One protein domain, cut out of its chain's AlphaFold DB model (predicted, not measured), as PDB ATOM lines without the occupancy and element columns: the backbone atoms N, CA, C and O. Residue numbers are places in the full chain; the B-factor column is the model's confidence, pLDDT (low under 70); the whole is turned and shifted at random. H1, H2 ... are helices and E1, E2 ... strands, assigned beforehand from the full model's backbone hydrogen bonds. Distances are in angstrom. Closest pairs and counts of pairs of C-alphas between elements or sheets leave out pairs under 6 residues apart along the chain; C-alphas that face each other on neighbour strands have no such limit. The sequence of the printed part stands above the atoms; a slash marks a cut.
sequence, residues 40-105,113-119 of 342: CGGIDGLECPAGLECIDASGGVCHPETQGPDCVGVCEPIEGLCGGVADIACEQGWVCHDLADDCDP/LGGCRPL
ATOM      1  N   CYS A  40       0.934  23.088 -15.723       88.62
ATOM      2  CA  CYS A  40       0.042  22.647 -16.795       88.62
ATOM      3  C   CYS A  40       0.818  22.346 -18.083       88.62
ATOM      4  O   CYS A  40       1.980  22.732 -18.235       88.62
ATOM      5  N   GLY A  41       0.176  21.629 -19.002       87.00
ATOM      6  CA  GLY A  41       0.749  21.186 -20.267       87.00
ATOM      7  C   GLY A  41       1.710  19.995 -20.137       87.00
ATOM      8  O   GLY A  41       1.491  19.087 -19.330       87.00
ATOM      9  N   GLY A  42       2.756  19.984 -20.967       80.50
ATOM     10  CA  GLY A  42       3.678  18.857 -21.155       80.50
ATOM     11  C   GLY A  42       3.067  17.673 -21.922       80.50
ATOM     12  O   GLY A  42       1.894  17.693 -22.282       80.50
ATOM     13  N   ILE A  43       3.857  16.608 -22.123       72.81
ATOM     14  CA  ILE A  43       3.461  15.408 -22.898       72.81
ATOM     15  C   ILE A  43       2.182  14.721 -22.397       72.81
ATOM     16  O   ILE A  43       1.539  13.994 -23.152       72.81
ATOM     17  N   ASP A  44       1.831  14.936 -21.129       77.19
ATOM     18  CA  ASP A  44       0.652  14.358 -20.488       77.19
ATOM     19  C   ASP A  44      -0.602  15.238 -20.658       77.19
ATOM     20  O   ASP A  44      -1.686  14.828 -20.251       77.19
ATOM     21  N   GLY A  45      -0.473  16.435 -21.249       80.81
ATOM     22  CA  GLY A  45      -1.594  17.333 -21.538       80.81
ATOM     23  C   GLY A  45      -2.343  17.797 -20.288       80.81
ATOM     24  O   GLY A  45      -3.570  17.803 -20.282       80.81
ATOM     25  N   LEU A  46      -1.631  18.146 -19.211       85.00
ATOM     26  CA  LEU A  46      -2.264  18.546 -17.951       85.00
ATOM     27  C   LEU A  46      -3.035  19.865 -18.108       85.00
ATOM     28  O   LEU A  46      -2.436  20.923 -18.300       85.00
ATOM     29  N   GLU A  47      -4.357  19.804 -17.997       86.31
ATOM     30  CA  GLU A  47      -5.230  20.979 -18.032       86.31
ATOM     31  C   GLU A  47      -5.269  21.700 -16.676       86.31
ATOM     32  O   GLU A  47      -5.118  21.092 -15.611       86.31
ATOM     33  N   CYS A  48      -5.483  23.015 -16.715       85.12
ATOM     34  CA  CYS A  48      -5.655  23.808 -15.507       85.12
ATOM     35  C   CYS A  48      -7.050  23.613 -14.890       85.12
ATOM     36  O   CYS A  48      -8.029  23.443 -15.618       85.12
ATOM     37  N   PRO A  49      -7.174  23.679 -13.550       82.75
ATOM     38  CA  PRO A  49      -8.469  23.778 -12.884       82.75
ATOM     39  C   PRO A  49      -9.304  24.953 -13.409       82.75
ATOM     40  O   PRO A  49      -8.762  25.965 -13.857       82.75
ATOM     41  N   ALA A  50     -10.629  24.843 -13.289       76.00
ATOM     42  CA  ALA A  50     -11.554  25.885 -13.722       76.00
ATOM     43  C   ALA A  50     -11.209  27.256 -13.103       76.00
ATOM     44  O   ALA A  50     -10.998  27.361 -11.894       76.00
ATOM     45  N   GLY A  51     -11.169  28.294 -13.946       73.12
ATOM     46  CA  GLY A  51     -10.811  29.668 -13.562       73.12
ATOM     47  C   GLY A  51      -9.330  30.020 -13.742       73.12
ATOM     48  O   GLY A  51      -8.954  31.172 -13.531       73.12
ATOM     49  N   LEU A  52      -8.497  29.061 -14.158       82.69
ATOM     50  CA  LEU A  52      -7.083  29.268 -14.459       82.69
ATOM     51  C   LEU A  52      -6.796  28.968 -15.944       82.69
ATOM     52  O   LEU A  52      -7.384  28.056 -16.524       82.69
ATOM     53  N   GLU A  53      -5.870  29.706 -16.546       86.19
ATOM     54  CA  GLU A  53      -5.353  29.493 -17.900       86.19
ATOM     55  C   GLU A  53      -3.894  29.038 -17.843       86.19
ATOM     56  O   GLU A  53      -3.124  29.440 -16.969       86.19
ATOM     57  N   CYS A  54      -3.514  28.161 -18.774       85.75
ATOM     58  CA  CYS A  54      -2.149  27.669 -18.856       85.75
ATOM     59  C   CYS A  54      -1.259  28.669 -19.598       85.75
ATOM     60  O   CYS A  54      -1.343  28.807 -20.821       85.75
ATOM     61  N   ILE A  55      -0.376  29.341 -18.862       86.62
ATOM     62  CA  ILE A  55       0.577  30.303 -19.417       86.62
ATOM     63  C   ILE A  55       1.949  29.637 -19.494       86.62
ATOM     64  O   ILE A  55       2.396  28.989 -18.548       86.62
ATOM     65  N   ASP A  56       2.623  29.749 -20.638       83.19
ATOM     66  CA  ASP A  56       3.965  29.204 -20.815       83.19
ATOM     67  C   ASP A  56       4.959  29.850 -19.827       83.19
ATOM     68  O   ASP A  56       4.786  30.980 -19.367       83.19
ATOM     69  N   ALA A  57       6.049  29.149 -19.506       72.69
ATOM     70  CA  ALA A  57       7.069  29.664 -18.586       72.69
ATOM     71  C   ALA A  57       7.787  30.954 -19.069       72.69
ATOM     72  O   ALA A  57       8.562  31.552 -18.320       72.69
ATOM     73  N   SER A  58       7.565  31.378 -20.315       75.94
ATOM     74  CA  SER A  58       8.022  32.633 -20.926       75.94
ATOM     75  C   SER A  58       6.968  33.761 -20.930       75.94
ATOM     76  O   SER A  58       7.293  34.863 -21.379       75.94
ATOM     77  N   GLY A  59       5.765  33.541 -20.385       64.88
ATOM     78  CA  GLY A  59       4.679  34.523 -20.288       64.88
ATOM     79  C   GLY A  59       3.775  34.623 -21.525       64.88
ATOM     80  O   GLY A  59       3.084  35.629 -21.685       64.88
ATOM     81  N   GLY A  60       3.805  33.640 -22.428       68.12
ATOM     82  CA  GLY A  60       2.882  33.523 -23.562       68.12
ATOM     83  C   GLY A  60       1.702  32.590 -23.269       68.12
ATOM     84  O   GLY A  60       1.828  31.650 -22.492       68.12
ATOM     85  N   VAL A  61       0.548  32.816 -23.903       65.69
ATOM     86  CA  VAL A  61      -0.593  31.884 -23.817       65.69
ATOM     87  C   VAL A  61      -0.249  30.591 -24.563       65.69
ATOM     88  O   VAL A  61       0.118  30.621 -25.747       65.69
ATOM     89  N   CYS A  62      -0.372  29.450 -23.880       65.50
ATOM     90  CA  CYS A  62      -0.196  28.143 -24.504       65.50
ATOM     91  C   CYS A  62      -1.402  27.816 -25.385       65.50
ATOM     92  O   CYS A  62      -2.486  27.516 -24.893       65.50
ATOM     93  N   HIS A  63      -1.195  27.798 -26.699       65.62
ATOM     94  CA  HIS A  63      -2.172  27.260 -27.640       65.62
ATOM     95  C   HIS A  63      -1.692  25.889 -28.136       65.62
ATOM     96  O   HIS A  63      -0.865  25.848 -29.057       65.62
ATOM     97  N   PRO A  64      -2.198  24.773 -27.577       58.38
ATOM     98  CA  PRO A  64      -1.748  23.427 -27.948       58.38
ATOM     99  C   PRO A  64      -1.922  23.138 -29.448       58.38
ATOM    100  O   PRO A  64      -1.111  22.432 -30.040       58.38
ATOM    101  N   GLU A  65      -2.903  23.773 -30.099       57.09
ATOM    102  CA  GLU A  65      -3.149  23.652 -31.543       57.09
ATOM    103  C   GLU A  65      -2.073  24.301 -32.431       57.09
ATOM    104  O   GLU A  65      -1.929  23.931 -33.595       57.09
ATOM    105  N   THR A  66      -1.314  25.276 -31.916       62.81
ATOM    106  CA  THR A  66      -0.350  26.050 -32.726       62.81
ATOM    107  C   THR A  66       1.100  25.887 -32.287       62.81
ATOM    108  O   THR A  66       1.999  26.109 -33.099       62.81
ATOM    109  N   GLN A  67       1.344  25.491 -31.036       60.56
ATOM    110  CA  GLN A  67       2.687  25.423 -30.446       60.56
ATOM    111  C   GLN A  67       3.152  23.984 -30.145       60.56
ATOM    112  O   GLN A  67       4.324  23.776 -29.835       60.56
ATOM    113  N   GLY A  68       2.280  22.988 -30.344       56.44
ATOM    114  CA  GLY A  68       2.573  21.567 -30.144       56.44
ATOM    115  C   GLY A  68       2.320  21.082 -28.707       56.44
ATOM    116  O   GLY A  68       2.103  21.890 -27.806       56.44
ATOM    117  N   PRO A  69       2.340  19.754 -28.475       57.78
ATOM    118  CA  PRO A  69       1.971  19.132 -27.196       57.78
ATOM    119  C   PRO A  69       2.997  19.324 -26.059       57.78
ATOM    120  O   PRO A  69       2.731  18.938 -24.928       57.78
ATOM    121  N   ASP A  70       4.156  19.935 -26.325       64.56
ATOM    122  CA  ASP A  70       5.282  20.004 -25.377       64.56
ATOM    123  C   ASP A  70       5.368  21.316 -24.577       64.56
ATOM    124  O   ASP A  70       6.380  21.596 -23.926       64.56
ATOM    125  N   CYS A  71       4.336  22.157 -24.603       72.31
ATOM    126  CA  CYS A  71       4.352  23.408 -23.853       72.31
ATOM    127  C   CYS A  71       4.243  23.134 -22.343       72.31
ATOM    128  O   CYS A  71       3.206  22.684 -21.867       72.31
ATOM    129  N   VAL A  72       5.311  23.397 -21.584       83.00
ATOM    130  CA  VAL A  72       5.303  23.358 -20.111       83.00
ATOM    131  C   VAL A  72       4.931  24.744 -19.594       83.00
ATOM    132  O   VAL A  72       5.683  25.705 -19.786       83.00
ATOM    133  N   GLY A  73       3.779  24.837 -18.938       88.31
ATOM    134  CA  GLY A  73       3.232  26.076 -18.409       88.31
ATOM    135  C   GLY A  73       2.930  26.032 -16.915       88.31
ATOM    136  O   GLY A  73       3.130  25.031 -16.219       88.31
ATOM    137  N   VAL A  74       2.444  27.163 -16.430       90.38
ATOM    138  CA  VAL A  74       1.927  27.379 -15.086       90.38
ATOM    139  C   VAL A  74       0.485  27.859 -15.212       90.38
ATOM    140  O   VAL A  74       0.179  28.689 -16.063       90.38
ATOM    141  N   CYS A  75      -0.396  27.332 -14.367       86.94
ATOM    142  CA  CYS A  75      -1.761  27.822 -14.275       86.94
ATOM    143  C   CYS A  75      -1.775  29.186 -13.588       86.94
ATOM    144  O   CYS A  75      -1.445  29.282 -12.403       86.94
ATOM    145  N   GLU A  76      -2.183  30.219 -14.317       84.62
ATOM    146  CA  GLU A  76      -2.425  31.555 -13.777       84.62
ATOM    147  C   GLU A  76      -3.923  31.888 -13.838       84.62
ATOM    148  O   GLU A  76      -4.634  31.352 -14.687       84.62
ATOM    149  N   PRO A  77      -4.450  32.727 -12.932       78.44
ATOM    150  CA  PRO A  77      -5.843  33.163 -12.991       78.44
ATOM    151  C   PRO A  77      -6.182  33.834 -14.320       78.44
ATOM    152  O   PRO A  77      -5.441  34.700 -14.782       78.44
ATOM    153  N   ILE A  78      -7.332  33.483 -14.898       78.81
ATOM    154  CA  ILE A  78      -7.860  34.204 -16.062       78.81
ATOM    155  C   ILE A  78      -8.249  35.610 -15.602       78.81
ATOM    156  O   ILE A  78      -9.080  35.770 -14.701       78.81
ATOM    157  N   GLU A  79      -7.663  36.636 -16.221       77.00
ATOM    158  CA  GLU A  79      -7.997  38.022 -15.901       77.00
ATOM    159  C   GLU A  79      -9.508  38.261 -16.068       77.00
ATOM    160  O   GLU A  79     -10.089  38.028 -17.128       77.00
ATOM    161  N   GLY A  80     -10.151  38.745 -15.003       72.75
ATOM    162  CA  GLY A  80     -11.573  39.085 -15.007       72.75
ATOM    163  C   GLY A  80     -12.526  37.979 -14.548       72.75
ATOM    164  O   GLY A  80     -13.727  38.239 -14.525       72.75
ATOM    165  N   LEU A  81     -12.038  36.805 -14.132       77.94
ATOM    166  CA  LEU A  81     -12.854  35.771 -13.480       77.94
ATOM    167  C   LEU A  81     -12.628  35.733 -11.961       77.94
ATOM    168  O   LEU A  81     -11.602  36.168 -11.444       77.94
ATOM    169  N   CYS A  82     -13.619  35.226 -11.238       80.44
ATOM    170  CA  CYS A  82     -13.622  35.087  -9.786       80.44
ATOM    171  C   CYS A  82     -14.421  33.851  -9.358       80.44
ATOM    172  O   CYS A  82     -15.238  33.338 -10.119       80.44
ATOM    173  N   GLY A  83     -14.201  33.364  -8.138       80.12
ATOM    174  CA  GLY A  83     -14.821  32.127  -7.646       80.12
ATOM    175  C   GLY A  83     -14.090  30.849  -8.086       80.12
ATOM    176  O   GLY A  83     -12.887  30.872  -8.354       80.12
ATOM    177  N   GLY A  84     -14.807  29.723  -8.113       71.69
ATOM    178  CA  GLY A  84     -14.263  28.386  -8.378       71.69
ATOM    179  C   GLY A  84     -13.470  27.767  -7.214       71.69
ATOM    180  O   GLY A  84     -13.354  28.333  -6.133       71.69
ATOM    181  N   VAL A  85     -12.877  26.590  -7.455       63.62
ATOM    182  CA  VAL A  85     -12.140  25.780  -6.451       63.62
ATOM    183  C   VAL A  85     -10.894  26.455  -5.860       63.62
ATOM    184  O   VAL A  85     -10.299  25.929  -4.920       63.62
ATOM    185  N   ALA A  86     -10.473  27.580  -6.435       64.31
ATOM    186  CA  ALA A  86      -9.305  28.341  -6.011       64.31
ATOM    187  C   ALA A  86      -9.663  29.624  -5.234       64.31
ATOM    188  O   ALA A  86      -8.753  30.388  -4.920       64.31
ATOM    189  N   ASP A  87     -10.947  29.870  -4.924       70.38
ATOM    190  CA  ASP A  87     -11.415  31.062  -4.194       70.38
ATOM    191  C   ASP A  87     -10.840  32.378  -4.766       70.38
ATOM    192  O   ASP A  87     -10.390  33.267  -4.035       70.38
ATOM    193  N   ILE A  88     -10.821  32.509  -6.098       76.69
ATOM    194  CA  ILE A  88     -10.194  33.654  -6.770       76.69
ATOM    195  C   ILE A  88     -11.008  34.917  -6.461       76.69
ATOM    196  O   ILE A  88     -12.169  35.046  -6.856       76.69
ATOM    197  N   ALA A  89     -10.397  35.860  -5.742       80.00
ATOM    198  CA  ALA A  89     -11.000  37.142  -5.400       80.00
ATOM    199  C   ALA A  89     -10.689  38.210  -6.460       80.00
ATOM    200  O   ALA A  89      -9.569  38.291  -6.961       80.00
ATOM    201  N   CYS A  90     -11.660  39.079  -6.749       79.88
ATOM    202  CA  CYS A  90     -11.440  40.233  -7.620       79.88
ATOM    203  C   CYS A  90     -10.470  41.253  -6.998       79.88
ATOM    204  O   CYS A  90     -10.375  41.386  -5.774       79.88
ATOM    205  N   GLU A  91      -9.795  42.030  -7.848       81.69
ATOM    206  CA  GLU A  91      -8.941  43.137  -7.410       81.69
ATOM    207  C   GLU A  91      -9.712  44.197  -6.598       81.69
ATOM    208  O   GLU A  91     -10.939  44.322  -6.664       81.69
ATOM    209  N   GLN A  92      -8.988  45.012  -5.821       83.00
ATOM    210  CA  GLN A  92      -9.604  46.063  -5.006       83.00
ATOM    211  C   GLN A  92     -10.461  47.011  -5.858       83.00
ATOM    212  O   GLN A  92      -9.968  47.661  -6.776       83.00
ATOM    213  N   GLY A  93     -11.739  47.139  -5.492       80.44
ATOM    214  CA  GLY A  93     -12.701  47.974  -6.215       80.44
ATOM    215  C   GLY A  93     -13.527  47.225  -7.261       80.44
ATOM    216  O   GLY A  93     -14.218  47.882  -8.032       80.44
ATOM    217  N   TRP A  94     -13.489  45.892  -7.266       84.06
ATOM    218  CA  TRP A  94     -14.309  45.025  -8.112       84.06
ATOM    219  C   TRP A  94     -15.100  44.029  -7.254       84.06
ATOM    220  O   TRP A  94     -14.691  43.692  -6.141       84.06
ATOM    221  N   VAL A  95     -16.251  43.578  -7.753       83.88
ATOM    222  CA  VAL A  95     -17.102  42.565  -7.114       83.88
ATOM    223  C   VAL A  95     -17.295  41.390  -8.059       83.88
ATOM    224  O   VAL A  95     -17.445  41.579  -9.267       83.88
ATOM    225  N   CYS A  96     -17.281  40.182  -7.498       80.75
ATOM    226  CA  CYS A  96     -17.589  38.978  -8.248       80.75
ATOM    227  C   CYS A  96     -19.088  38.933  -8.547       80.75
ATOM    228  O   CYS A  96     -19.904  38.990  -7.626       80.75
ATOM    229  N   HIS A  97     -19.446  38.888  -9.825       82.50
ATOM    230  CA  HIS A  97     -20.811  38.738 -10.298       82.50
ATOM    231  C   HIS A  97     -20.936  37.398 -11.006       82.50
ATOM    232  O   HIS A  97     -20.085  37.038 -11.813       82.50
ATOM    233  N   ASP A  98     -21.982  36.661 -10.673       78.25
ATOM    234  CA  ASP A  98     -22.252  35.368 -11.276       78.25
ATOM    235  C   ASP A  98     -22.501  35.509 -12.783       78.25
ATOM    236  O   ASP A  98     -23.188  36.438 -13.209       78.25
ATOM    237  N   LEU A  99     -21.895  34.635 -13.585       70.81
ATOM    238  CA  LEU A  99     -22.078  34.612 -15.040       70.81
ATOM    239  C   LEU A  99     -23.064  33.520 -15.480       70.81
ATOM    240  O   LEU A  99     -23.395  33.470 -16.664       70.81
ATOM    241  N   ALA A 100     -23.519  32.662 -14.561       64.81
ATOM    242  CA  ALA A 100     -24.525  31.640 -14.817       64.81
ATOM    243  C   ALA A 100     -25.747  31.861 -13.912       64.81
ATOM    244  O   ALA A 100     -25.608  32.087 -12.717       64.81
ATOM    245  N   ASP A 101     -26.951  31.758 -14.470       55.44
ATOM    246  CA  ASP A 101     -28.200  32.149 -13.793       55.44
ATOM    247  C   ASP A 101     -28.606  31.247 -12.600       55.44
ATOM    248  O   ASP A 101     -29.565  31.554 -11.890       55.44
ATOM    249  N   ASP A 102     -27.863  30.167 -12.326       57.09
ATOM    250  CA  ASP A 102     -28.292  29.073 -11.440       57.09
ATOM    251  C   ASP A 102     -27.464  28.909 -10.151       57.09
ATOM    252  O   ASP A 102     -27.668  27.961  -9.385       57.09
ATOM    253  N   CYS A 103     -26.526  29.809  -9.868       64.50
ATOM    254  CA  CYS A 103     -25.637  29.678  -8.719       64.50
ATOM    255  C   CYS A 103     -26.165  30.482  -7.516       64.50
ATOM    256  O   CYS A 103     -25.750  31.603  -7.241       64.50
ATOM    257  N   ASP A 104     -27.098  29.900  -6.747       53.97
ATOM    258  CA  ASP A 104     -27.542  30.485  -5.471       53.97
ATOM    259  C   ASP A 104     -26.468  30.262  -4.381       53.97
ATOM    260  O   ASP A 104     -26.310  29.137  -3.886       53.97
ATOM    261  N   PRO A 105     -25.773  31.312  -3.899       46.62
ATOM    262  CA  PRO A 105     -24.758  31.177  -2.853       46.62
ATOM    263  C   PRO A 105     -25.339  30.679  -1.519       46.62
ATOM    264  O   PRO A 105     -24.596  30.283  -0.621       46.62
ATOM    265  N   LEU A 113     -18.356  29.893 -10.892       74.38
ATOM    266  CA  LEU A 113     -17.424  30.716 -11.658       74.38
ATOM    267  C   LEU A 113     -18.126  32.026 -12.033       74.38
ATOM    268  O   LEU A 113     -19.098  32.019 -12.783       74.38
ATOM    269  N   GLY A 114     -17.651  33.143 -11.495       81.19
ATOM    270  CA  GLY A 114     -18.167  34.481 -11.769       81.19
ATOM    271  C   GLY A 114     -17.186  35.335 -12.571       81.19
ATOM    272  O   GLY A 114     -16.016  34.996 -12.741       81.19
ATOM    273  N   GLY A 115     -17.669  36.478 -13.045       83.38
ATOM    274  CA  GLY A 115     -16.884  37.544 -13.652       83.38
ATOM    275  C   GLY A 115     -16.715  38.717 -12.691       83.38
ATOM    276  O   GLY A 115     -17.642  39.105 -11.979       83.38
ATOM    277  N   CYS A 116     -15.537  39.328 -12.671       83.25
ATOM    278  CA  CYS A 116     -15.310  40.558 -11.925       83.25
ATOM    279  C   CYS A 116     -15.918  41.745 -12.675       83.25
ATOM    280  O   CYS A 116     -15.554  42.020 -13.818       83.25
ATOM    281  N   ARG A 117     -16.781  42.522 -12.006       83.31
ATOM    282  CA  ARG A 117     -17.234  43.837 -12.494       83.31
ATOM    283  C   ARG A 117     -16.807  44.964 -11.548       83.31
ATOM    284  O   ARG A 117     -16.638  44.701 -10.353       83.31
ATOM    285  N   PRO A 118     -16.625  46.208 -12.033       82.25
ATOM    286  CA  PRO A 118     -16.285  47.331 -11.172       82.25
ATOM    287  C   PRO A 118     -17.336  47.479 -10.076       82.25
ATOM    288  O   PRO A 118     -18.535  47.334 -10.324       82.25
ATOM    289  N   LEU A 119     -16.885  47.781  -8.863       73.81
ATOM    290  CA  LEU A 119     -17.756  48.159  -7.765       73.81
ATOM    291  C   LEU A 119     -18.319  49.547  -8.085       73.81
ATOM    292  O   LEU A 119     -17.780  50.574  -7.658       73.81
TER     293      LEU A 119
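AT A GLANCE: This is residues 40 to 105 and 113 to 119 of the 342 residues of an uncharacterized protein of Nannocystis exedens (UniProt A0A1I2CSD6). With little regular structure, two small lobes sit end to end along the longest axis: sheet E1 - E2 with H1 and loop 40 to 51, then sheet E3 - E5 - E4. Both sheets are antiparallel. The 73 printed residues, 29 in named elements, run E1 H1 E2 E3 E4 E5, mostly strand; the whole is loose, radius of gyration of the C-alphas 14.3 A, spans 39 by 25 by 19 A.

HOW THE PARTS SIT: E1, residues 52 to 56, and E2, residues 72 to 77, are antiparallel at 143 degrees, with N 53 and O 76 within hydrogen-bond range at 2.8 A. H1, residues 64 to 67, is too short for an O i to N i+4 pair. E2 and E3, residues 81 to 83, meet only through their tight link. Inner strand E5, residues 113 to 118, is antiparallel to E3, with N 82 and O 114 at 2.8 A, and to E4, residues 94 to 98, with N 97 and O 115 at 2.8 A.

IN THESE COORDINATES: E1 begins at C-alpha 52 (-7.083, 29.268, -14.459). E2 is 16.5 A long. E5, 16.7 A, ends at C-alpha 118 (-16.285, 47.331, -11.172).

THE WHOLE: The farthest C-alphas, of Ile 43 and Leu 119, are 41.9 A apart. Residues 106 to 112 are cut out, leaving 11.5 A between C-alphas 105 and 113. No link printed whole is long. pLDDT is under 70 at residues 59 to 70, 85 to 86 and 100 to 105.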